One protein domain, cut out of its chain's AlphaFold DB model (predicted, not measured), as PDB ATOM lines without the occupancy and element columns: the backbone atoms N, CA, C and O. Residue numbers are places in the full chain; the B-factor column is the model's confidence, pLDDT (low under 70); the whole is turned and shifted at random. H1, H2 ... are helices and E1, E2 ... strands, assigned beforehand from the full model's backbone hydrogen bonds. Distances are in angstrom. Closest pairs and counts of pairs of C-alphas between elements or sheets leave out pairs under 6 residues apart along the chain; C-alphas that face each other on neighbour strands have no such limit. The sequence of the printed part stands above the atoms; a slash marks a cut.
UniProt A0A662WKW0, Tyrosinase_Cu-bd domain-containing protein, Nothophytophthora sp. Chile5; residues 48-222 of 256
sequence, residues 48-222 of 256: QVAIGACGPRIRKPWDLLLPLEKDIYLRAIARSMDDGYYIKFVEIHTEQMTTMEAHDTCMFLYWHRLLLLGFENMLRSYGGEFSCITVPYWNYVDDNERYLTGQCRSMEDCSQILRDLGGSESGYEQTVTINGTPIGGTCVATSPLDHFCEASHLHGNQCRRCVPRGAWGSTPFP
ATOM      1  N   GLN A  48     156.333  53.097 142.089       50.12
ATOM      2  CA  GLN A  48     155.616  51.822 141.974       50.12
ATOM      3  C   GLN A  48     155.188  51.255 143.339       50.12
ATOM      4  O   GLN A  48     154.073  50.741 143.461       50.12
ATOM      5  N   VAL A  49     155.996  51.421 144.396       52.72
ATOM      6  CA  VAL A  49     155.598  51.055 145.770       52.72
ATOM      7  C   VAL A  49     154.475  51.966 146.286       52.72
ATOM      8  O   VAL A  49     153.557  51.485 146.952       52.72
ATOM      9  N   ALA A  50     154.464  53.254 145.919       54.03
ATOM     10  CA  ALA A  50     153.370  54.166 146.266       54.03
ATOM     11  C   ALA A  50     152.055  53.845 145.526       54.03
ATOM     12  O   ALA A  50     150.981  53.984 146.117       54.03
ATOM     13  N   ILE A  51     152.110  53.383 144.268       56.34
ATOM     14  CA  ILE A  51     150.931  52.892 143.526       56.34
ATOM     15  C   ILE A  51     150.353  51.635 144.199       56.34
ATOM     16  O   ILE A  51     149.133  51.499 144.288       56.34
ATOM     17  N   GLY A  52     151.208  50.758 144.738       59.31
ATOM     18  CA  GLY A  52     150.785  49.561 145.475       59.31
ATOM     19  C   GLY A  52     150.083  49.848 146.810       59.31
ATOM     20  O   GLY A  52     149.198  49.090 147.198       59.31
ATOM     21  N   ALA A  53     150.437  50.943 147.495       77.88
ATOM     22  CA  ALA A  53     149.877  51.301 148.805       77.88
ATOM     23  C   ALA A  53     148.667  52.253 148.737       77.88
ATOM     24  O   ALA A  53     147.760  52.148 149.558       77.88
ATOM     25  N   CYS A  54     148.639  53.175 147.767       86.19
ATOM     26  CA  CYS A  54     147.599  54.206 147.661       86.19
ATOM     27  C   CYS A  54     146.556  53.934 146.564       86.19
ATOM     28  O   CYS A  54     145.548  54.635 146.499       86.19
ATOM     29  N   GLY A  55     146.798  52.965 145.674       87.19
ATOM     30  CA  GLY A  55     146.004  52.789 144.460       87.19
ATOM     31  C   GLY A  55     146.227  53.910 143.426       87.19
ATOM     32  O   GLY A  55     147.182  54.690 143.532       87.19
ATOM     33  N   PRO A  56     145.378  53.993 142.381       89.12
ATOM     34  CA  PRO A  56     145.486  55.033 141.362       89.12
ATOM     35  C   PRO A  56     145.195  56.424 141.941       89.12
ATOM     36  O   PRO A  56     144.316  56.596 142.784       89.12
ATOM     37  N   ARG A  57     145.899  57.447 141.441       92.50
ATOM     38  CA  ARG A  57     145.675  58.845 141.843       92.50
ATOM     39  C   ARG A  57     144.397  59.376 141.195       92.50
ATOM     40  O   ARG A  57     144.354  59.546 139.976       92.50
ATOM     41  N   ILE A  58     143.371  59.650 141.998       93.50
ATOM     42  CA  ILE A  58     142.078  60.168 141.530       93.50
ATOM     43  C   ILE A  58     141.868  61.579 142.076       93.50
ATOM     44  O   ILE A  58     141.678  61.770 143.277       93.50
ATOM     45  N   ARG A  59     141.896  62.580 141.187       96.50
ATOM     46  CA  ARG A  59     141.600  63.975 141.549       96.50
ATOM     47  C   ARG A  59     140.099  64.141 141.743       96.50
ATOM     48  O   ARG A  59     139.325  63.856 140.833       96.50
ATOM     49  N   LYS A  60     139.710  64.610 142.925       96.94
ATOM     50  CA  LYS A  60     138.318  64.833 143.325       96.94
ATOM     51  C   LYS A  60     138.032  66.328 143.469       96.94
ATOM     52  O   LYS A  60     138.958  67.087 143.777       96.94
ATOM     53  N   PRO A  61     136.774  66.758 143.278       98.06
ATOM     54  CA  PRO A  61     136.385  68.103 143.664       98.06
ATOM     55  C   PRO A  61     136.496  68.222 145.186       98.06
ATOM     56  O   PRO A  61     136.249  67.249 145.903       98.06
ATOM     57  N   TRP A  62     136.849  69.408 145.677       98.50
ATOM     58  CA  TRP A  62     137.018  69.658 147.113       98.50
ATOM     59  C   TRP A  62     135.810  69.227 147.952       98.50
ATOM     60  O   TRP A  62     135.972  68.596 148.995       98.50
ATOM     61  N   ASP A  63     134.599  69.500 147.469       97.12
ATOM     62  CA  ASP A  63     133.336  69.163 148.136       97.12
ATOM     63  C   ASP A  63     133.131  67.650 148.338       97.12
ATOM     64  O   ASP A  63     132.378  67.248 149.221       97.12
ATOM     65  N   LEU A  64     133.816  66.806 147.558       97.25
ATOM     66  CA  LEU A  64     133.755  65.344 147.676       97.25
ATOM     67  C   LEU A  64     134.948  64.742 148.431       97.25
ATOM     68  O   LEU A  64     135.071  63.516 148.510       97.25
ATOM     69  N   LEU A  65     135.844  65.570 148.972       97.81
ATOM     70  CA  LEU A  65     136.844  65.098 149.922       97.81
ATOM     71  C   LEU A  65     136.200  64.823 151.283       97.81
ATOM     72  O   LEU A  65     135.415  65.624 151.793       97.81
ATOM     73  N   LEU A  66     136.592  63.711 151.902       96.56
ATOM     74  CA  LEU A  66     136.269  63.424 153.294       96.56
ATOM     75  C   LEU A  66     136.918  64.477 154.210       96.56
ATOM     76  O   LEU A  66     137.987  64.995 153.878       96.56
ATOM     77  N   PRO A  67     136.356  64.744 155.404       97.62
ATOM     78  CA  PRO A  67     136.952  65.686 156.354       97.62
ATOM     79  C   PRO A  67     138.427  65.392 156.665       97.62
ATOM     80  O   PRO A  67     139.242  66.308 156.693       97.62
ATOM     81  N   LEU A  68     138.786  64.112 156.814       96.81
ATOM     82  CA  LEU A  68     140.172  63.695 157.037       96.81
ATOM     83  C   LEU A  68     141.078  63.974 155.826       96.81
ATOM     84  O   LEU A  68     142.231  64.346 156.000       96.81
ATOM     85  N   GLU A  69     140.576  63.822 154.599       97.31
ATOM     86  CA  GLU A  69     141.359  64.123 153.392       97.31
ATOM     87  C   GLU A  69     141.639  65.624 153.274       97.31
ATOM     88  O   GLU A  69     142.748  66.012 152.910       97.31
ATOM     89  N   LYS A  70     140.652  66.463 153.623       98.44
ATOM     90  CA  LYS A  70     140.823  67.920 153.689       98.44
ATOM     91  C   LYS A  70     141.857  68.301 154.743       98.44
ATOM     92  O   LYS A  70     142.777  69.043 154.427       98.44
ATOM     93  N   ASP A  71     141.745  67.752 155.952       98.31
ATOM     94  CA  ASP A  71     142.700  67.992 157.042       98.31
ATOM     95  C   ASP A  71     144.139  67.618 156.645       98.31
ATOM     96  O   ASP A  71     145.043  68.448 156.741       98.31
ATOM     97  N   ILE A  72     144.346  66.406 156.117       98.31
ATOM     98  CA  ILE A  72     145.662  65.944 155.651       98.31
ATOM     99  C   ILE A  72     146.209  66.875 154.562       98.31
ATOM    100  O   ILE A  72     147.382  67.248 154.607       98.31
ATOM    101  N   TYR A  73     145.375  67.276 153.597       98.56
ATOM    102  CA  TYR A  73     145.795  68.190 152.537       98.56
ATOM    103  C   TYR A  73     146.198  69.562 153.094       98.56
ATOM    104  O   TYR A  73     147.282  70.043 152.780       98.56
ATOM    105  N   LEU A  74     145.378  70.172 153.955       98.69
ATOM    106  CA  LEU A  74     145.665  71.479 154.558       98.69
ATOM    107  C   LEU A  74     146.947  71.450 155.400       98.69
ATOM    108  O   LEU A  74     147.769  72.358 155.285       98.69
ATOM    109  N   ARG A  75     147.175  70.380 156.173       98.62
ATOM    110  CA  ARG A  75     148.423  70.195 156.928       98.62
ATOM    111  C   ARG A  75     149.634  70.005 156.022       98.62
ATOM    112  O   ARG A  75     150.696  70.536 156.331       98.62
ATOM    113  N   ALA A  76     149.487  69.313 154.894       98.62
ATOM    114  CA  ALA A  76     150.558  69.204 153.906       98.62
ATOM    115  C   ALA A  76     150.879  70.561 153.258       98.62
ATOM    116  O   ALA A  76     152.049  70.877 153.056       98.62
ATOM    117  N   ILE A  77     149.861  71.389 152.981       98.62
ATOM    118  CA  ILE A  77     150.054  72.761 152.491       98.62
ATOM    119  C   ILE A  77     150.808  73.595 153.528       98.62
ATOM    120  O   ILE A  77     151.862  74.134 153.193       98.62
ATOM    121  N   ALA A  78     150.332  73.644 154.775       98.44
ATOM    122  CA  ALA A  78     150.996  74.351 155.872       98.44
ATOM    123  C   ALA A  78     152.459  73.902 156.029       98.44
ATOM    124  O   ALA A  78     153.376  74.721 156.015       98.44
ATOM    125  N   ARG A  79     152.695  72.585 156.038       98.12
ATOM    126  CA  ARG A  79     154.041  72.011 156.108       98.12
ATOM    127  C   ARG A  79     154.926  72.426 154.931       98.12
ATOM    128  O   ARG A  79     156.092  72.756 155.128       98.12
ATOM    129  N   SER A  80     154.379  72.434 153.716       98.06
ATOM    130  CA  SER A  80     155.109  72.882 152.526       98.06
ATOM    131  C   SER A  80     155.461  74.366 152.563       98.06
ATOM    132  O   SER A  80     156.478  74.761 151.990       98.06
ATOM    133  N   MET A  81     154.651  75.185 153.237       97.94
ATOM    134  CA  MET A  81     154.957  76.593 153.467       97.94
ATOM    135  C   MET A  81     156.074  76.752 154.505       97.94
ATOM    136  O   MET A  81     157.036  77.463 154.224       97.94
ATOM    137  N   ASP A  82     156.014  76.017 155.622       96.50
ATOM    138  CA  ASP A  82     157.059  76.022 156.660       96.50
ATOM    139  C   ASP A  82     158.439  75.630 156.111       96.50
ATOM    140  O   ASP A  82     159.446  76.268 156.421       96.50
ATOM    141  N   ASP A  83     158.489  74.593 155.272       95.88
ATOM    142  CA  ASP A  83     159.735  74.085 154.683       95.88
ATOM    143  C   ASP A  83     160.221  74.920 153.480       95.88
ATOM    144  O   ASP A  83     161.261  74.625 152.882       95.88
ATOM    145  N   GLY A  84     159.473  75.959 153.092       96.06
ATOM    146  CA  GLY A  84     159.794  76.823 151.956       96.06
ATOM    147  C   GLY A  84     159.622  76.153 150.589       96.06
ATOM    148  O   GLY A  84     160.090  76.676 149.579       96.06
ATOM    149  N   TYR A  85     158.963  74.996 150.507       97.19
ATOM    150  CA  TYR A  85     158.680  74.343 149.228       97.19
ATOM    151  C   TYR A  85     157.524  75.006 148.489       97.19
ATOM    152  O   TYR A  85     157.584  75.121 147.270       97.19
ATOM    153  N   TYR A  86     156.513  75.504 149.202       97.75
ATOM    154  CA  TYR A  86     155.379  76.191 148.587       97.75
ATOM    155  C   TYR A  86     155.828  77.420 147.784       97.75
ATOM    156  O   TYR A  86     155.479  77.564 146.612       97.75
ATOM    157  N   ILE A  87     156.662  78.275 148.386       97.00
ATOM    158  CA  ILE A  87     157.145  79.498 147.737       97.00
ATOM    159  C   ILE A  87     158.019  79.207 146.516       97.00
ATOM    160  O   ILE A  87     157.944  79.944 145.540       97.00
ATOM    161  N   LYS A  88     158.736  78.076 146.472       96.50
ATOM    162  CA  LYS A  88     159.464  77.664 145.263       96.50
ATOM    163  C   LYS A  88     158.544  77.428 144.069       96.50
ATOM    164  O   LYS A  88     158.917  77.767 142.956       96.50
ATOM    165  N   PHE A  89     157.347  76.874 144.268       97.44
ATOM    166  CA  PHE A  89     156.383  76.718 143.170       97.44
ATOM    167  C   PHE A  89     155.811  78.065 142.714       97.44
ATOM    168  O   PHE A  89     155.581  78.243 141.521       97.44
ATOM    169  N   VAL A  90     155.642  79.020 143.634       96.25
ATOM    170  CA  VAL A  90     155.286  80.406 143.290       96.25
ATOM    171  C   VAL A  90     156.406  81.056 142.475       96.25
ATOM    172  O   VAL A  90     156.143  81.645 141.431       96.25
ATOM    173  N   GLU A  91     157.661  80.905 142.894       95.62
ATOM    174  CA  GLU A  91     158.832  81.433 142.187       95.62
ATOM    175  C   GLU A  91     159.011  80.782 140.809       95.62
ATOM    176  O   GLU A  91     159.231  81.492 139.837       95.62
ATOM    177  N   ILE A  92     158.827  79.463 140.681       95.19
ATOM    178  CA  ILE A  92     158.842  78.757 139.385       95.19
ATOM    179  C   ILE A  92     157.711  79.234 138.465       95.19
ATOM    180  O   ILE A  92     157.863  79.200 137.253       95.19
ATOM    181  N   HIS A  93     156.557  79.639 138.998       94.81
ATOM    182  CA  HIS A  93     155.460  80.155 138.171       94.81
ATOM    183  C   HIS A  93     155.636  81.623 137.776       94.81
ATOM    184  O   HIS A  93     155.058  82.048 136.782       94.81
ATOM    185  N   THR A  94     156.432  82.384 138.531       90.88
ATOM    186  CA  THR A  94     156.587  83.840 138.369       90.88
ATOM    187  C   THR A  94     157.963  84.267 137.856       90.88
ATOM    188  O   THR A  94     158.151  85.430 137.500       90.88
ATOM    189  N   GLU A  95     158.935  83.355 137.786       91.12
ATOM    190  CA  GLU A  95     160.218  83.604 137.137       91.12
ATOM    191  C   GLU A  95     159.990  83.856 135.640       91.12
ATOM    192  O   GLU A  95     159.126  83.257 135.001       91.12
ATOM    193  N   GLN A  96     160.729  84.808 135.074       83.50
ATOM    194  CA  GLN A  96     160.440  85.359 133.755       83.50
ATOM    195  C   GLN A  96     160.399  84.298 132.645       83.50
ATOM    196  O   GLN A  96     159.462  84.283 131.846       83.50
ATOM    197  N   MET A  97     161.407  83.431 132.565       83.88
ATOM    198  CA  MET A  97     161.521  82.445 131.488       83.88
ATOM    199  C   MET A  97     160.431  81.382 131.577       83.88
ATOM    200  O   MET A  97     159.757  81.087 130.593       83.88
ATOM    201  N   THR A  98     160.218  80.854 132.772       87.25
ATOM    202  CA  THR A  98     159.187  79.857 133.065       87.25
ATOM    203  C   THR A  98     157.775  80.421 132.896       87.25
ATOM    204  O   THR A  98     156.919  79.747 132.324       87.25
ATOM    205  N   THR A  99     157.541  81.687 133.254       85.94
ATOM    206  CA  THR A  99     156.276  82.396 132.981       85.94
ATOM    207  C   THR A  99     156.002  82.481 131.477       85.94
ATOM    208  O   THR A  99     154.879  82.239 131.036       85.94
ATOM    209  N   MET A 100     157.023  82.790 130.668       86.81
ATOM    210  CA  MET A 100     156.898  82.854 129.204       86.81
ATOM    211  C   MET A 100     156.642  81.489 128.554       86.81
ATOM    212  O   MET A 100     156.152  81.430 127.426       86.81
ATOM    213  N   GLU A 101     156.997  80.392 129.219       88.19
ATOM    214  CA  GLU A 101     156.630  79.040 128.791       88.19
ATOM    215  C   GLU A 101     155.202  78.685 129.225       88.19
ATOM    216  O   GLU A 101     154.468  78.035 128.472       88.19
ATOM    217  N   ALA A 102     154.809  79.138 130.419       91.31
ATOM    218  CA  ALA A 102     153.524  78.861 131.045       91.31
ATOM    219  C   ALA A 102     152.346  79.582 130.380       91.31
ATOM    220  O   ALA A 102     151.261  79.008 130.330       91.31
ATOM    221  N   HIS A 103     152.542  80.805 129.883       95.44
ATOM    222  CA  HIS A 103     151.468  81.688 129.416       95.44
ATOM    223  C   HIS A 103     151.657  82.169 127.979       95.44
ATOM    224  O   HIS A 103     152.780  82.272 127.493       95.44
ATOM    225  N   ASP A 104     150.551  82.460 127.288       91.38
ATOM    226  CA  ASP A 104     150.525  82.911 125.886       91.38
ATOM    227  C   ASP A 104     151.194  81.926 124.902       91.38
ATOM    228  O   ASP A 104     151.666  82.288 123.813       91.38
ATOM    229  N   THR A 105     151.224  80.641 125.265       89.12
ATOM    230  CA  THR A 105     151.773  79.565 124.436       89.12
ATOM    231  C   THR A 105     150.816  78.381 124.327       89.12
ATOM    232  O   THR A 105     149.950  78.143 125.165       89.12
ATOM    233  N   CYS A 106     151.017  77.544 123.307       84.19
ATOM    234  CA  CYS A 106     150.313  76.261 123.198       84.19
ATOM    235  C   CYS A 106     150.674  75.269 124.321       84.19
ATOM    236  O   CYS A 106     150.000  74.246 124.460       84.19
ATOM    237  N   MET A 107     151.736  75.543 125.091       90.31
ATOM    238  CA  MET A 107     152.164  74.718 126.216       90.31
ATOM    239  C   MET A 107     151.409  75.045 127.499       90.31
ATOM    240  O   MET A 107     151.514  74.251 128.426       90.31
ATOM    241  N   PHE A 108     150.594  76.107 127.535       94.75
ATOM    242  CA  PHE A 108     149.808  76.527 128.700       94.75
ATOM    243  C   PHE A 108     149.193  75.353 129.480       94.75
ATOM    244  O   PHE A 108     149.468  75.174 130.666       94.75
ATOM    245  N   LEU A 109     148.438  74.482 128.804       95.50
ATOM    246  CA  LEU A 109     147.780  73.338 129.449       95.50
ATOM    247  C   LEU A 109     148.775  72.300 129.990       95.50
ATOM    248  O   LEU A 109     148.581  71.754 131.076       95.50
ATOM    249  N   TYR A 110     149.831  72.006 129.233       94.88
ATOM    250  CA  TYR A 110     150.817  70.986 129.591       94.88
ATOM    251  C   TYR A 110     151.754  71.458 130.702       94.88
ATOM    252  O   TYR A 110     152.041  70.693 131.621       94.88
ATOM    253  N   TRP A 111     152.184  72.716 130.644       96.62
ATOM    254  CA  TRP A 111     153.064  73.335 131.624       96.62
ATOM    255  C   TRP A 111     152.384  73.370 132.998       96.62
ATOM    256  O   TRP A 111     152.923  72.828 133.961       96.62
ATOM    257  N   HIS A 112     151.139  73.859 133.080       97.25
ATOM    258  CA  HIS A 112     150.393  73.884 134.345       97.25
ATOM    259  C   HIS A 112     150.067  72.470 134.849       97.25
ATOM    260  O   HIS A 112     150.112  72.210 136.052       97.25
ATOM    261  N   ARG A 113     149.795  71.515 133.945       96.88
ATOM    262  CA  ARG A 113     149.622  70.102 134.323       96.88
ATOM    263  C   ARG A 113     150.887  69.537 134.969       96.88
ATOM    264  O   ARG A 113     150.775  68.824 135.967       96.88
ATOM    265  N   LEU A 114     152.060  69.841 134.414       96.88
ATOM    266  CA  LEU A 114     153.342  69.398 134.955       96.88
ATOM    267  C   LEU A 114     153.657  70.080 136.290       96.88
ATOM    268  O   LEU A 114     154.061  69.389 137.223       96.88
ATOM    269  N   LEU A 115     153.389  71.385 136.421       97.38
ATOM    270  CA  LEU A 115     153.539  72.112 137.684       97.38
ATOM    271  C   LEU A 115     152.701  71.462 138.796       97.38
ATOM    272  O   LEU A 115     153.227  71.147 139.861       97.38
ATOM    273  N   LEU A 116     151.418  71.180 138.532       97.81
ATOM    274  CA  LEU A 116     150.529  70.528 139.500       97.81
ATOM    275  C   LEU A 116     150.956  69.095 139.836       97.81
ATOM    276  O   LEU A 116     150.761  68.653 140.965       97.81
ATOM    277  N   LEU A 117     151.505  68.347 138.875       97.31
ATOM    278  CA  LEU A 117     152.053  67.014 139.138       97.31
ATOM    279  C   LEU A 117     153.300  67.092 140.030       97.31
ATOM    280  O   LEU A 117     153.423  66.315 140.975       97.31
ATOM    281  N   GLY A 118     154.196  68.044 139.764       98.12
ATOM    282  CA  GLY A 118     155.358  68.315 140.607       98.12
ATOM    283  C   GLY A 118     154.952  68.718 142.025       98.12
ATOM    284  O   GLY A 118     155.501  68.189 142.989       98.12
ATOM    285  N   PHE A 119     153.946  69.586 142.153       98.62
ATOM    286  CA  PHE A 119     153.413  70.023 143.442       98.62
ATOM    287  C   PHE A 119     152.811  68.853 144.232       98.62
ATOM    288  O   PHE A 119     153.137  68.653 145.397       98.62
ATOM    289  N   GLU A 120     152.003  68.014 143.577       98.44
ATOM    290  CA  GLU A 120     151.450  66.797 144.179       98.44
ATOM    291  C   GLU A 120     152.551  65.835 144.646       98.44
ATOM    292  O   GLU A 120     152.495  65.320 145.761       98.44
ATOM    293  N   ASN A 121     153.578  65.612 143.820       97.69
ATOM    294  CA  ASN A 121     154.713  64.763 144.179       97.69
ATOM    295  C   ASN A 121     155.511  65.335 145.355       97.69
ATOM    296  O   ASN A 121     155.936  64.570 146.217       97.69
ATOM    297  N   MET A 122     155.678  66.659 145.425       98.31
ATOM    298  CA  MET A 122     156.310  67.322 146.564       98.31
ATOM    299  C   MET A 122     155.525  67.060 147.855       98.31
ATOM    300  O   MET A 122     156.119  66.586 148.821       98.31
ATOM    301  N   LEU A 123     154.199  67.241 147.863       98.50
ATOM    302  CA  LEU A 123     153.377  66.959 149.050       98.50
ATOM    303  C   LEU A 123     153.463  65.485 149.468       98.50
ATOM    304  O   LEU A 123     153.597  65.172 150.648       98.50
ATOM    305  N   ARG A 124     153.442  64.561 148.501       97.25
ATOM    306  CA  ARG A 124     153.573  63.121 148.773       97.25
ATOM    307  C   ARG A 124     154.964  62.722 149.262       97.25
ATOM    308  O   ARG A 124     155.083  61.712 149.956       97.25
ATOM    309  N   SER A 125     156.002  63.487 148.913       96.38
ATOM    310  CA  SER A 125     157.387  63.196 149.305       96.38
ATOM    311  C   SER A 125     157.605  63.240 150.820       96.38
ATOM    312  O   SER A 125     158.513  62.575 151.313       96.38
ATOM    313  N   TYR A 126     156.728  63.921 151.568       97.06
ATOM    314  CA  TYR A 126     156.736  63.894 153.030       97.06
ATOM    315  C   TYR A 126     156.459  62.507 153.629       97.06
ATOM    316  O   TYR A 126     156.785  62.265 154.789       97.06
ATOM    317  N   GLY A 127     155.902  61.578 152.849       94.12
ATOM    318  CA  GLY A 127     155.644  60.219 153.305       94.12
ATOM    319  C   GLY A 127     154.488  60.128 154.309       94.12
ATOM    320  O   GLY A 127     153.699  61.060 154.472       94.12
ATOM    321  N   GLY A 128     154.382  58.981 154.986       94.50
ATOM    322  CA  GLY A 128     153.400  58.758 156.048       94.50
ATOM    323  C   GLY A 128     151.962  59.025 155.597       94.50
ATOM    324  O   GLY A 128     151.506  58.513 154.578       94.50
ATOM    325  N   GLU A 129     151.248  59.852 156.353       94.94
ATOM    326  CA  GLU A 129     149.869  60.243 156.041       94.94
ATOM    327  C   GLU A 129     149.729  61.068 154.749       94.94
ATOM    328  O   GLU A 129     148.660  61.084 154.141       94.94
ATOM    329  N   PHE A 130     150.808  61.700 154.277       96.69
ATOM    330  CA  PHE A 130     150.814  62.499 153.052       96.69
ATOM    331  C   PHE A 130     151.066  61.656 151.794       96.69
ATOM    332  O   PHE A 130     150.817  62.116 150.677       96.69
ATOM    333  N   SER A 131     151.515  60.400 151.945       94.94
ATOM    334  CA  SER A 131     151.913  59.519 150.835       94.94
ATOM    335  C   SER A 131     150.835  59.305 149.777       94.94
ATOM    336  O   SER A 131     151.179  59.013 148.629       94.94
ATOM    337  N   CYS A 132     149.558  59.442 150.143       94.69
ATOM    338  CA  CYS A 132     148.415  59.212 149.258       94.69
ATOM    339  C   CYS A 132     147.673  60.494 148.853       94.69
ATOM    340  O   CYS A 132     146.600  60.404 148.252       94.69
ATOM    341  N   ILE A 133     148.235  61.678 149.126       95.94
ATOM    342  CA  ILE A 133     147.640  62.938 148.674       95.94
ATOM    343  C   ILE A 133     147.472  62.932 147.155       95.94
ATOM    344  O   ILE A 133     148.343  62.510 146.390       95.94
ATOM    345  N   THR A 134     146.328  63.448 146.730       96.19
ATOM    346  CA  THR A 134     146.061  63.832 145.351       96.19
ATOM    347  C   THR A 134     145.569  65.273 145.369       96.19
ATOM    348  O   THR A 134     144.723  65.609 146.197       96.19
ATOM    349  N   VAL A 135     146.097  66.133 144.492       97.94
ATOM    350  CA  VAL A 135     145.704  67.551 144.472       97.94
ATOM    351  C   VAL A 135     144.226  67.658 144.057       97.94
ATOM    352  O   VAL A 135     143.881  67.203 142.959       97.94
ATOM    353  N   PRO A 136     143.341  68.217 144.904       98.19
ATOM    354  CA  PRO A 136     141.931  68.378 144.577       98.19
ATOM    355  C   PRO A 136     141.719  69.521 143.586       98.19
ATOM    356  O   PRO A 136     142.618  70.321 143.328       98.19
ATOM    357  N   TYR A 137     140.508  69.615 143.041       98.00
ATOM    358  CA  TYR A 137     140.120  70.739 142.192       98.00
ATOM    359  C   TYR A 137     138.933  71.512 142.766       98.00
ATOM    360  O   TYR A 137     138.083  70.975 143.478       98.00
ATOM    361  N   TRP A 138     138.876  72.795 142.421       97.50
ATOM    362  CA  TRP A 138     137.720  73.644 142.665       97.50
ATOM    363  C   TRP A 138     136.685  73.434 141.558       97.50
ATOM    364  O   TRP A 138     136.974  73.683 140.385       97.50
ATOM    365  N   ASN A 139     135.482  72.979 141.915       97.00
ATOM    366  CA  ASN A 139     134.374  72.882 140.969       97.00
ATOM    367  C   ASN A 139     133.583  74.199 140.896       97.00
ATOM    368  O   ASN A 139     132.432  74.278 141.315       97.00
ATOM    369  N   TYR A 140     134.205  75.234 140.330       96.62
ATOM    370  CA  TYR A 140     133.589  76.557 140.174       96.62
ATOM    371  C   TYR A 140     132.295  76.543 139.346       96.62
ATOM    372  O   TYR A 140     131.522  77.494 139.415       96.62
ATOM    373  N   VAL A 141     132.066  75.504 138.535       96.94
ATOM    374  CA  VAL A 141     130.865  75.378 137.704       96.94
ATOM    375  C   VAL A 141     129.640  75.114 138.574       96.94
ATOM    376  O   VAL A 141     128.641  75.820 138.438       96.94
ATOM    377  N   ASP A 142     129.740  74.141 139.480       97.12
ATOM    378  CA  ASP A 142     128.669  73.818 140.426       97.12
ATOM    379  C   ASP A 142     128.483  74.962 141.431       97.12
ATOM    380  O   ASP A 142     127.355  75.361 141.714       97.12
ATOM    381  N   ASP A 143     129.577  75.560 141.918       97.75
ATOM    382  CA  ASP A 143     129.486  76.684 142.856       97.75
ATOM    383  C   ASP A 143     128.815  77.914 142.214       97.75
ATOM    384  O   ASP A 143     127.998  78.585 142.851       97.75
ATOM    385  N   ASN A 144     129.093  78.193 140.934       97.62
ATOM    386  CA  ASN A 144     128.404  79.251 140.196       97.62
ATOM    387  C   ASN A 144     126.923  78.912 139.949       97.62
ATOM    388  O   ASN A 144     126.074  79.797 139.966       97.62
ATOM    389  N   GLU A 145     126.567  77.645 139.737       97.06
ATOM    390  CA  GLU A 145     125.163  77.240 139.596       97.06
ATOM    391  C   GLU A 145     124.366  77.499 140.886       97.06
ATOM    392  O   GLU A 145     123.280  78.088 140.835       97.06
ATOM    393  N   ARG A 146     124.951  77.205 142.053       97.31
ATOM    394  CA  ARG A 146     124.379  77.574 143.360       97.31
ATOM    395  C   ARG A 146     124.224  79.088 143.515       97.31
ATOM    396  O   ARG A 146     123.185  79.552 143.989       97.31
ATOM    397  N   TYR A 147     125.219  79.860 143.073       97.81
ATOM    398  CA  TYR A 147     125.155  81.324 143.069       97.81
ATOM    399  C   TYR A 147     123.997  81.841 142.197       97.81
ATOM    400  O   TYR A 147     123.167  82.625 142.656       97.81
ATOM    401  N   LEU A 148     123.888  81.363 140.954       96.94
ATOM    402  CA  LEU A 148     122.859  81.791 139.998       96.94
ATOM    403  C   LEU A 148     121.439  81.393 140.418       96.94
ATOM    404  O   LEU A 148     120.483  82.092 140.085       96.94
ATOM    405  N   THR A 149     121.295  80.286 141.149       97.56
ATOM    406  CA  THR A 149     120.009  79.832 141.701       97.56
ATOM    407  C   THR A 149     119.669  80.474 143.050       97.56
ATOM    408  O   THR A 149     118.602  80.209 143.602       97.56
ATOM    409  N   GLY A 150     120.532  81.357 143.569       97.56
ATOM    410  CA  GLY A 150     120.294  82.122 144.793       97.56
ATOM    411  C   GLY A 150     120.463  81.324 146.088       97.56
ATOM    412  O   GLY A 150     119.959  81.746 147.128       97.56
ATOM    413  N   GLN A 151     121.158  80.182 146.050       97.94
ATOM    414  CA  GLN A 151     121.431  79.361 147.238       97.94
ATOM    415  C   GLN A 151     122.495  79.984 148.158       97.94
ATOM    416  O   GLN A 151     122.571  79.647 149.336       97.94
ATOM    417  N   CYS A 152     123.303  80.893 147.617       97.94
ATOM    418  CA  CYS A 152     124.411  81.591 148.266       97.94
ATOM    419  C   CYS A 152     124.634  82.941 147.562       97.94
ATOM    420  O   CYS A 152     124.064  83.198 146.499       97.94
ATOM    421  N   ARG A 153     125.411  83.842 148.172       97.06
ATOM    422  CA  ARG A 153     125.450  85.274 147.804       97.06
ATOM    423  C   ARG A 153     126.766  85.773 147.215       97.06
ATOM    424  O   ARG A 153     126.799  86.896 146.718       97.06
ATOM    425  N   SER A 154     127.835  84.988 147.266       97.56
ATOM    426  CA  SER A 154     129.161  85.374 146.769       97.56
ATOM    427  C   SER A 154     130.009  84.147 146.451       97.56
ATOM    428  O   SER A 154     129.635  83.026 146.796       97.56
ATOM    429  N   MET A 155     131.164  84.343 145.805       96.56
ATOM    430  CA  MET A 155     132.099  83.250 145.517       96.56
ATOM    431  C   MET A 155     132.498  82.497 146.782       96.56
ATOM    432  O   MET A 155     132.428  81.268 146.808       96.56
ATOM    433  N   GLU A 156     132.871  83.220 147.840       97.19
ATOM    434  CA  GLU A 156     133.271  82.588 149.097       97.19
ATOM    435  C   GLU A 156     132.105  81.916 149.814       97.19
ATOM    436  O   GLU A 156     132.312  80.866 150.405       97.19
ATOM    437  N   ASP A 157     130.886  82.455 149.738       97.88
ATOM    438  CA  ASP A 157     129.691  81.840 150.338       97.88
ATOM    439  C   ASP A 157     129.272  80.550 149.606       97.88
ATOM    440  O   ASP A 157     128.877  79.557 150.221       97.88
ATOM    441  N   CYS A 158     129.446  80.494 148.287       98.06
ATOM    442  CA  CYS A 158     129.109  79.303 147.508       98.06
ATOM    443  C   CYS A 158     130.183  78.214 147.546       98.06
ATOM    444  O   CYS A 158     129.858  77.043 147.356       98.06
ATOM    445  N   SER A 159     131.444  78.582 147.788       97.50
ATOM    446  CA  SER A 159     132.581  77.690 147.587       97.50
ATOM    447  C   SER A 159     133.271  77.300 148.890       97.50
ATOM    448  O   SER A 159     133.955  78.104 149.528       97.50
ATOM    449  N   GLN A 160     133.145  76.029 149.276       97.31
ATOM    450  CA  GLN A 160     133.779  75.543 150.498       97.31
ATOM    451  C   GLN A 160     135.313  75.589 150.417       97.31
ATOM    452  O   GLN A 160     135.955  75.910 151.412       97.31
ATOM    453  N   ILE A 161     135.909  75.319 149.249       97.81
ATOM    454  CA  ILE A 161     137.372  75.352 149.094       97.81
ATOM    455  C   ILE A 161     137.959  76.738 149.384       97.81
ATOM    456  O   ILE A 161     139.042  76.821 149.959       97.81
ATOM    457  N   LEU A 162     137.253  77.822 149.039       97.06
ATOM    458  CA  LEU A 162     137.730  79.180 149.312       97.06
ATOM    459  C   LEU A 162     137.805  79.446 150.818       97.06
ATOM    460  O   LEU A 162     138.803  79.988 151.286       97.06
ATOM    461  N   ARG A 163     136.800  78.993 151.576       97.19
ATOM    462  CA  ARG A 163     136.763  79.115 153.041       97.19
ATOM    463  C   ARG A 163     137.783  78.211 153.728       97.19
ATOM    464  O   ARG A 163     138.523  78.673 154.589       97.19
ATOM    465  N   ASP A 164     137.854  76.943 153.325       97.94
ATOM    466  CA  ASP A 164     138.754  75.961 153.944       97.94
ATOM    467  C   ASP A 164     140.241  76.295 153.679       97.94
ATOM    468  O   ASP A 164     141.105  75.912 154.461       97.94
ATOM    469  N   LEU A 165     140.553  77.048 152.613       96.94
ATOM    470  CA  LEU A 165     141.892  77.592 152.327       96.94
ATOM    471  C   LEU A 165     142.129  78.995 152.925       96.94
ATOM    472  O   LEU A 165     142.970  79.745 152.419       96.94
ATOM    473  N   GLY A 166     141.396  79.342 153.985       96.06
ATOM    474  CA  GLY A 166     141.569  80.549 154.800       96.06
ATOM    475  C   GLY A 166     140.520  81.647 154.582       96.06
ATOM    476  O   GLY A 166     140.437  82.571 155.386       96.06
ATOM    477  N   GLY A 167     139.698  81.561 153.533       96.50
ATOM    478  CA  GLY A 167     138.728  82.607 153.193       96.50
ATOM    479  C   GLY A 167     139.392  83.914 152.752       96.50
ATOM    480  O   GLY A 167     140.561  83.926 152.354       96.50
ATOM    481  N   SER A 168     138.637  85.014 152.809       96.75
ATOM    482  CA  SER A 168     139.130  86.355 152.449       96.75
ATOM    483  C   SER A 168     139.065  87.406 153.557       96.75
ATOM    484  O   SER A 168     139.762  88.410 153.463       96.75
ATOM    485  N   GLU A 169     138.273  87.199 154.611       94.06
ATOM    486  CA  GLU A 169     137.953  88.275 155.568       94.06
ATOM    487  C   GLU A 169     138.765  88.212 156.873       94.06
ATOM    488  O   GLU A 169     138.918  89.215 157.570       94.06
ATOM    489  N   SER A 170     139.311  87.041 157.216       95.12
ATOM    490  CA  SER A 170     140.023  86.815 158.485       95.12
ATOM    491  C   SER A 170     141.488  87.250 158.404       95.12
ATOM    492  O   SER A 170     142.414  86.437 158.375       95.12
ATOM    493  N   GLY A 171     141.703  88.562 158.352       95.31
ATOM    494  CA  GLY A 171     143.028  89.149 158.203       95.31
ATOM    495  C   GLY A 171     143.074  90.643 158.488       95.31
ATOM    496  O   GLY A 171     142.226  91.197 159.186       95.31
ATOM    497  N   TYR A 172     144.095  91.300 157.952       95.94
ATOM    498  CA  TYR A 172     144.295  92.741 158.075       95.94
ATOM    499  C   TYR A 172     144.779  93.324 156.748       95.94
ATOM    500  O   TYR A 172     145.549  92.691 156.030       95.94
ATOM    501  N   GLU A 173     144.330  94.532 156.411       96.81
ATOM    502  CA  GLU A 173     144.710  95.193 155.158       96.81
ATOM    503  C   GLU A 173     146.216  95.453 155.093       96.81
ATOM    504  O   GLU A 173     146.788  96.117 155.962       96.81
ATOM    505  N   GLN A 174     146.865  94.920 154.056       95.56
ATOM    506  CA  GLN A 174     148.305  95.052 153.875       95.56
ATOM    507  C   GLN A 174     148.734  94.779 152.431       95.56
ATOM    508  O   GLN A 174     148.158  93.948 151.733       95.56
ATOM    509  N   THR A 175     149.835  95.411 152.021       97.06
ATOM    510  CA  THR A 175     150.589  95.010 150.827       97.06
ATOM    511  C   THR A 175     151.753  94.104 151.213       97.06
ATOM    512  O   THR A 175     152.590  94.485 152.034       97.06
ATOM    513  N   VAL A 176     151.829  92.921 150.607       96.56
ATOM    514  CA  VAL A 176     152.958  91.989 150.738       96.56
ATOM    515  C   VAL A 176     153.675  91.879 149.400       96.56
ATOM    516  O   VAL A 176     153.042  91.674 148.367       96.56
ATOM    517  N   THR A 177     154.999  92.007 149.411       96.12
ATOM    518  CA  THR A 177     155.822  91.814 148.214       96.12
ATOM    519  C   THR A 177     156.178  90.339 148.080       96.12
ATOM    520  O   THR A 177     157.105  89.870 148.733       96.12
ATOM    521  N   ILE A 178     155.444  89.613 147.239       95.38
ATOM    522  CA  ILE A 178     155.649  88.180 146.994       95.38
ATOM    523  C   ILE A 178     156.532  88.027 145.760       95.38
ATOM    524  O   ILE A 178     156.174  88.505 144.685       95.38
ATOM    525  N   ASN A 179     157.702  87.407 145.926       89.81
ATOM    526  CA  ASN A 179     158.718  87.269 144.876       89.81
ATOM    527  C   ASN A 179     158.960  88.573 144.070       89.81
ATOM    528  O   ASN A 179     158.941  88.597 142.842       89.81
ATOM    529  N   GLY A 180     159.106  89.702 144.773       87.50
ATOM    530  CA  GLY A 180     159.355  91.014 144.159       87.50
ATOM    531  C   GLY A 180     158.118  91.742 143.607       87.50
ATOM    532  O   GLY A 180     158.233  92.905 143.226       87.50
ATOM    533  N   THR A 181     156.936  91.119 143.621       91.81
ATOM    534  CA  THR A 181     155.681  91.721 143.144       91.81
ATOM    535  C   THR A 181     154.822  92.195 144.323       91.81
ATOM    536  O   THR A 181     154.476  91.378 145.177       91.81
ATOM    537  N   PRO A 182     154.451  93.488 144.410       95.81
ATOM    538  CA  PRO A 182     153.575  93.978 145.472       95.81
ATOM    539  C   PRO A 182     152.129  93.523 145.240       95.81
ATOM    540  O   PRO A 182     151.530  93.844 144.215       95.81
ATOM    541  N   ILE A 183     151.555  92.817 146.214       95.81
ATOM    542  CA  ILE A 183     150.166  92.346 146.194       95.81
ATOM    543  C   ILE A 183     149.437  92.922 147.404       95.81
ATOM    544  O   ILE A 183     149.857  92.713 148.542       95.81
ATOM    545  N   GLY A 184     148.374  93.683 147.151       96.06
ATOM    546  CA  GLY A 184     147.537  94.300 148.180       96.06
ATOM    547  C   GLY A 184     146.229  93.546 148.397       96.06
ATOM    548  O   GLY A 184     145.719  92.902 147.482       96.06
ATOM    549  N   GLY A 185     145.685  93.666 149.603       96.06
ATOM    550  CA  GLY A 185     144.371  93.156 149.980       96.06
ATOM    551  C   GLY A 185     144.315  92.830 151.468       96.06
ATOM    552  O   GLY A 185     145.213  93.190 152.239       96.06
ATOM    553  N   THR A 186     143.297  92.072 151.859       97.62
ATOM    554  CA  THR A 186     143.207  91.540 153.214       97.62
ATOM    555  C   THR A 186     144.243  90.428 153.365       97.62
ATOM    556  O   THR A 186     144.151  89.386 152.718       97.62
ATOM    557  N   CYS A 187     145.272  90.642 154.184       97.75
ATOM    558  CA  CYS A 187     146.293  89.638 154.457       97.75
ATOM    559  C   CYS A 187     145.740  88.603 155.429       97.75
ATOM    560  O   CYS A 187     145.745  88.803 156.645       97.75
ATOM    561  N   VAL A 188     145.224  87.513 154.869       98.12
ATOM    562  CA  VAL A 188     144.579  86.439 155.619       98.12
ATOM    563  C   VAL A 188     145.640  85.623 156.341       98.12
ATOM    564  O   VAL A 188     146.568  85.105 155.716       98.12
ATOM    565  N   ALA A 189     145.495  85.532 157.661       96.62
ATOM    566  CA  ALA A 189     146.457  84.916 158.578       96.62
ATOM    567  C   ALA A 189     145.836  83.730 159.334       96.62
ATOM    568  O   ALA A 189     146.130  83.491 160.502       96.62
ATOM    569  N   THR A 190     144.921  83.019 158.682       96.88
ATOM    570  CA  THR A 190     144.339  81.769 159.175       96.88
ATOM    571  C   THR A 190     144.975  80.584 158.467       96.88
ATOM    572  O   THR A 190     145.264  80.657 157.270       96.88
ATOM    573  N   SER A 191     145.134  79.472 159.182       96.38
ATOM    574  CA  SER A 191     145.696  78.242 158.623       96.38
ATOM    575  C   SER A 191     144.959  77.768 157.363       96.38
ATOM    576  O   SER A 191     143.728  77.829 157.331       96.38
ATOM    577  N   PRO A 192     145.685  77.337 156.309       97.50
ATOM    578  CA  PRO A 192     147.139  77.112 156.260       97.50
ATOM    579  C   PRO A 192     147.980  78.357 155.916       97.50
ATOM    580  O   PRO A 192     149.200  78.262 155.843       97.50
ATOM    581  N   LEU A 193     147.361  79.517 155.673       97.62
ATOM    582  CA  LEU A 193     148.037  80.712 155.146       97.62
ATOM    583  C   LEU A 193     148.931  81.424 156.174       97.62
ATOM    584  O   LEU A 193     149.817  82.187 155.789       97.62
ATOM    585  N   ASP A 194     148.742  81.157 157.467       97.25
ATOM    586  CA  ASP A 194     149.607  81.638 158.554       97.25
ATOM    587  C   ASP A 194     151.011  81.009 158.555       97.25
ATOM    588  O   ASP A 194     151.920  81.514 159.215       97.25
ATOM    589  N   HIS A 195     151.231  79.966 157.754       97.44
ATOM    590  CA  HIS A 195     152.550  79.377 157.518       97.44
ATOM    591  C   HIS A 195     153.299  80.024 156.341       97.44
ATOM    592  O   HIS A 195     154.474  79.735 156.116       97.44
ATOM    593  N   PHE A 196     152.646  80.899 155.568       97.50
ATOM    594  CA  PHE A 196     153.207  81.420 154.325       97.50
ATOM    595  C   PHE A 196     154.446  82.301 154.537       97.50
ATOM    596  O   PHE A 196     154.480  83.184 155.402       97.50
ATOM    597  N   CYS A 197     155.430  82.105 153.657       96.75
ATOM    598  CA  CYS A 197     156.604  82.952 153.515       96.75
ATOM    599  C   CYS A 197     156.712  83.473 152.079       96.75
ATOM    600  O   CYS A 197     156.580  82.716 151.119       96.75
ATOM    601  N   GLU A 198     156.954  84.771 151.933       95.94
ATOM    602  CA  GLU A 198     156.800  85.505 150.677       95.94
ATOM    603  C   GLU A 198     158.003  85.434 149.718       95.94
ATOM    604  O   GLU A 198     157.903  85.912 148.584       95.94
ATOM    605  N   ALA A 199     159.122  84.837 150.143       95.00
ATOM    606  CA  ALA A 199     160.289  84.563 149.300       95.00
ATOM    607  C   ALA A 199     161.153  83.422 149.872       95.00
ATOM    608  O   ALA A 199     161.268  83.287 151.089       95.00
ATOM    609  N   SER A 200     161.839  82.659 149.012       93.25
ATOM    610  CA  SER A 200     162.675  81.506 149.408       93.25
ATOM    611  C   SER A 200     163.851  81.833 150.337       93.25
ATOM    612  O   SER A 200     164.401  80.925 150.955       93.25
ATOM    613  N   HIS A 201     164.280  83.097 150.417       90.75
ATOM    614  CA  HIS A 201     165.383  83.531 151.284       90.75
ATOM    615  C   HIS A 201     164.923  83.994 152.677       90.75
ATOM    616  O   HIS A 201     165.761  84.324 153.516       90.75
ATOM    617  N   LEU A 202     163.610  84.073 152.907       93.69
ATOM    618  CA  LEU A 202     163.017  84.458 154.182       93.69
ATOM    619  C   LEU A 202     162.630  83.206 154.963       93.69
ATOM    620  O   LEU A 202     162.147  82.231 154.390       93.69
ATOM    621  N   HIS A 203     162.822  83.238 156.282       90.56
ATOM    622  CA  HIS A 203     162.494  82.107 157.146       90.56
ATOM    623  C   HIS A 203     161.979  82.546 158.519       90.56
ATOM    624  O   HIS A 203     162.310  83.618 159.038       90.56
ATOM    625  N   GLY A 204     161.199  81.667 159.152       89.12
ATOM    626  CA  GLY A 204     160.737  81.843 160.526       89.12
ATOM    627  C   GLY A 204     160.012  83.174 160.730       89.12
ATOM    628  O   GLY A 204     159.015  83.459 160.077       89.12
ATOM    629  N   ASN A 205     160.508  84.001 161.654       90.88
ATOM    630  CA  ASN A 205     159.867  85.270 162.021       90.88
ATOM    631  C   ASN A 205     160.060  86.400 160.998       90.88
ATOM    632  O   ASN A 205     159.549  87.494 161.219       90.88
ATOM    633  N   GLN A 206     160.810  86.165 159.919       93.44
ATOM    634  CA  GLN A 206     160.950  87.127 158.825       93.44
ATOM    635  C   GLN A 206     159.774  87.067 157.846       93.44
ATOM    636  O   GLN A 206     159.516  88.049 157.161       93.44
ATOM    637  N   CYS A 207     159.069  85.935 157.795       96.00
ATOM    638  CA  CYS A 207     157.918  85.726 156.928       96.00
ATOM    639  C   CYS A 207     156.726  86.580 157.379       96.00
ATOM    640  O   CYS A 207     156.487  86.724 158.583       96.00
ATOM    641  N   ARG A 208     155.917  87.079 156.435       95.19
ATOM    642  CA  ARG A 208     154.672  87.799 156.775       95.19
ATOM    643  C   ARG A 208     153.635  86.933 157.476       95.19
ATOM    644  O   ARG A 208     152.838  87.490 158.226       95.19
ATOM    645  N   ARG A 209     153.634  85.613 157.237       96.69
ATOM    646  CA  ARG A 209     152.658  84.671 157.816       96.69
ATOM    647  C   ARG A 209     151.208  85.046 157.506       96.69
ATOM    648  O   ARG A 209     150.326  84.983 158.358       96.69
ATOM    649  N   CYS A 210     150.985  85.510 156.283       97.38
ATOM    650  CA  CYS A 210     149.666  85.777 155.733       97.38
ATOM    651  C   CYS A 210     149.747  85.862 154.208       97.38
ATOM    652  O   CYS A 210     150.807  86.167 153.654       97.38
ATOM    653  N   VAL A 211     148.624  85.635 153.529       97.56
ATOM    654  CA  VAL A 211     148.512  85.791 152.071       97.56
ATOM    655  C   VAL A 211     147.458  86.859 151.770       97.56
ATOM    656  O   VAL A 211     146.322  86.709 152.223       97.56
ATOM    657  N   PRO A 212     147.787  87.930 151.019       97.38
ATOM    658  CA  PRO A 212     146.794  88.899 150.565       97.38
ATOM    659  C   PRO A 212     145.716  88.236 149.702       97.38
ATOM    660  O   PRO A 212     146.027  87.528 148.740       97.38
ATOM    661  N   ARG A 213     144.447  88.472 150.034       96.44
ATOM    662  CA  ARG A 213     143.275  88.008 149.283       96.44
ATOM    663  C   ARG A 213     142.406  89.193 148.864       96.44
ATOM    664  O   ARG A 213     142.359  90.219 149.542       96.44
ATOM    665  N   GLY A 214     141.711  89.035 147.737       93.81
ATOM    666  CA  GLY A 214     140.618  89.927 147.346       93.81
ATOM    667  C   GLY A 214     139.346  89.630 148.145       93.81
ATOM    668  O   GLY A 214     139.233  88.570 148.749       93.81
ATOM    669  N   ALA A 215     138.373  90.543 148.120       94.50
ATOM    670  CA  ALA A 215     137.147  90.478 148.925       94.50
ATOM    671  C   ALA A 215     136.118  89.448 148.405       94.50
ATOM    672  O   ALA A 215     135.017  89.798 147.965       94.50
ATOM    673  N   TRP A 216     136.464  88.161 148.429       95.62
ATOM    674  CA  TRP A 216     135.631  87.078 147.901       95.62
ATOM    675  C   TRP A 216     134.276  86.940 148.600       95.62
ATOM    676  O   TRP A 216     133.311  86.543 147.945       95.62
ATOM    677  N   GLY A 217     134.175  87.353 149.870       96.25
ATOM    678  CA  GLY A 217     132.921  87.428 150.629       96.25
ATOM    679  C   GLY A 217     131.840  88.306 149.984       96.25
ATOM    680  O   GLY A 217     130.651  88.077 150.197       96.25
ATOM    681  N   SER A 218     132.230  89.241 149.110       96.06
ATOM    682  CA  SER A 218     131.321  90.135 148.372       96.06
ATOM    683  C   SER A 218     131.461  90.060 146.847       96.06
ATOM    684  O   SER A 218     130.770  90.775 146.122       96.06
ATOM    685  N   THR A 219     132.336  89.190 146.337       96.25
ATOM    686  CA  THR A 219     132.619  89.095 144.900       96.25
ATOM    687  C   THR A 219     131.683  88.075 144.235       96.25
ATOM    688  O   THR A 219     131.575  86.950 144.728       96.25
ATOM    689  N   PRO A 220     131.005  88.417 143.122       96.19
ATOM    690  CA  PRO A 220     130.187  87.474 142.359       96.19
ATOM    691  C   PRO A 220     131.048  86.547 141.486       96.19
ATOM    692  O   PRO A 220     132.193  86.868 141.169       96.19
ATOM    693  N   PHE A 221     130.483  85.431 141.019       96.44
ATOM    694  CA  PHE A 221     131.166  84.581 140.038       96.44
ATOM    695  C   PHE A 221     131.324  85.289 138.681       96.44
ATOM    696  O   PHE A 221     130.348  85.827 138.144       96.44
ATOM    697  N   PRO A 222     132.517  85.238 138.058       94.94
ATOM    698  CA  PRO A 222     132.708  85.688 136.685       94.94
ATOM    699  C   PRO A 222     131.803  84.929 135.696       94.94
ATOM    700  O   PRO A 222     131.671  83.707 135.811       94.94
TER     701      PRO A 222
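This is residues 48 to 222 of the 256 residues of the protein "Tyrosinase_Cu-bd domain-containing protein" of Nothophytophthora sp. Chile5 (UniProt A0A662WKW0). H3 and the long H5 run side by side, nearly parallel in line but opposite ways, with short H4 turning the corner between them at one end and H2 set across them at the other end. Beside H3 lies a small, strongly twisted sheet whose E1-E2 hairpin bends sharply; H6, H7 and H8 gather away from H5, and H1 lies far out, apart from every other named element. The printed part has 175 residues, with eight named helices followed by three strands, a mostly helix class. The sheet order is E1 E2 E3, antiparallel, a meander in which each strand is the antiparallel neighbour of the one before. The whole is compact, with a radius of gyration of the C-alphas of 16.9 A and spans of 46 by 39 by 37 A.

Find C-alpha 48 at (155.616, 51.822, 141.974), where H1 begins; it runs to residue 54. H2 takes residues 67 to 82, 22.6 A long, then come H3, residues 85 to 94, 14.6 A, and H4, residues 96 to 102. H5, residues 108 to 125, starts at (149.808, 76.527, 128.700) and is 25.7 A long. Next look for H6 at 140 to 148, H7 at 155 to 158 and H8 at 160 to 164. E1, residues 171 to 178, is 16.9 A long and bends by 76 degrees at 174; E2, residues 181 to 188, is 17.5 A long and bends by 82 degrees at 185. E3, residues 211 to 213, ends at (143.275, 88.008, 149.283).

H2 only just touches H5, with residues 76 to 80 alone and 3 pairs of C-alphas within 8 A, at 86 degrees, about perpendicular; the closest C-alphas are those of Ala 76 and Leu 123, 6.0 A. H3 and H5 only just touch, with 3 such pairs, closest at Phe 89 and Phe 119, 7.3 A, at a shallow tilt of 11 degrees, opposite ways. H4 and H5 touch only at the corner, closest at Ala 102 and Phe 108, 5.0 A. H6 and H7 touch, closest at Asp 143 and Cys 158, 5.4 A. In the E1-E2 hairpin, N 176 and O 183 are 2.9 A apart, within hydrogen-bond range; in the E2-E3 hairpin, so are N 213 and O 186, 2.9 A. H3 only grazes the sheet, with residues 87 to 94. In H1 to H6 and H8 every O i to N i+4 pair is within hydrogen-bond range; H7 is too short for one.

The two farthest C-alphas, of Gly 52 and Glu 173, are 47.0 A apart. The printed part has no cut. The links H1 to H2, H5 to H6 and E2 to E3 are long, the last with 22 residues. The mean pLDDT of the printed part is 94.3; look for values under 70 at residues 48 to 52.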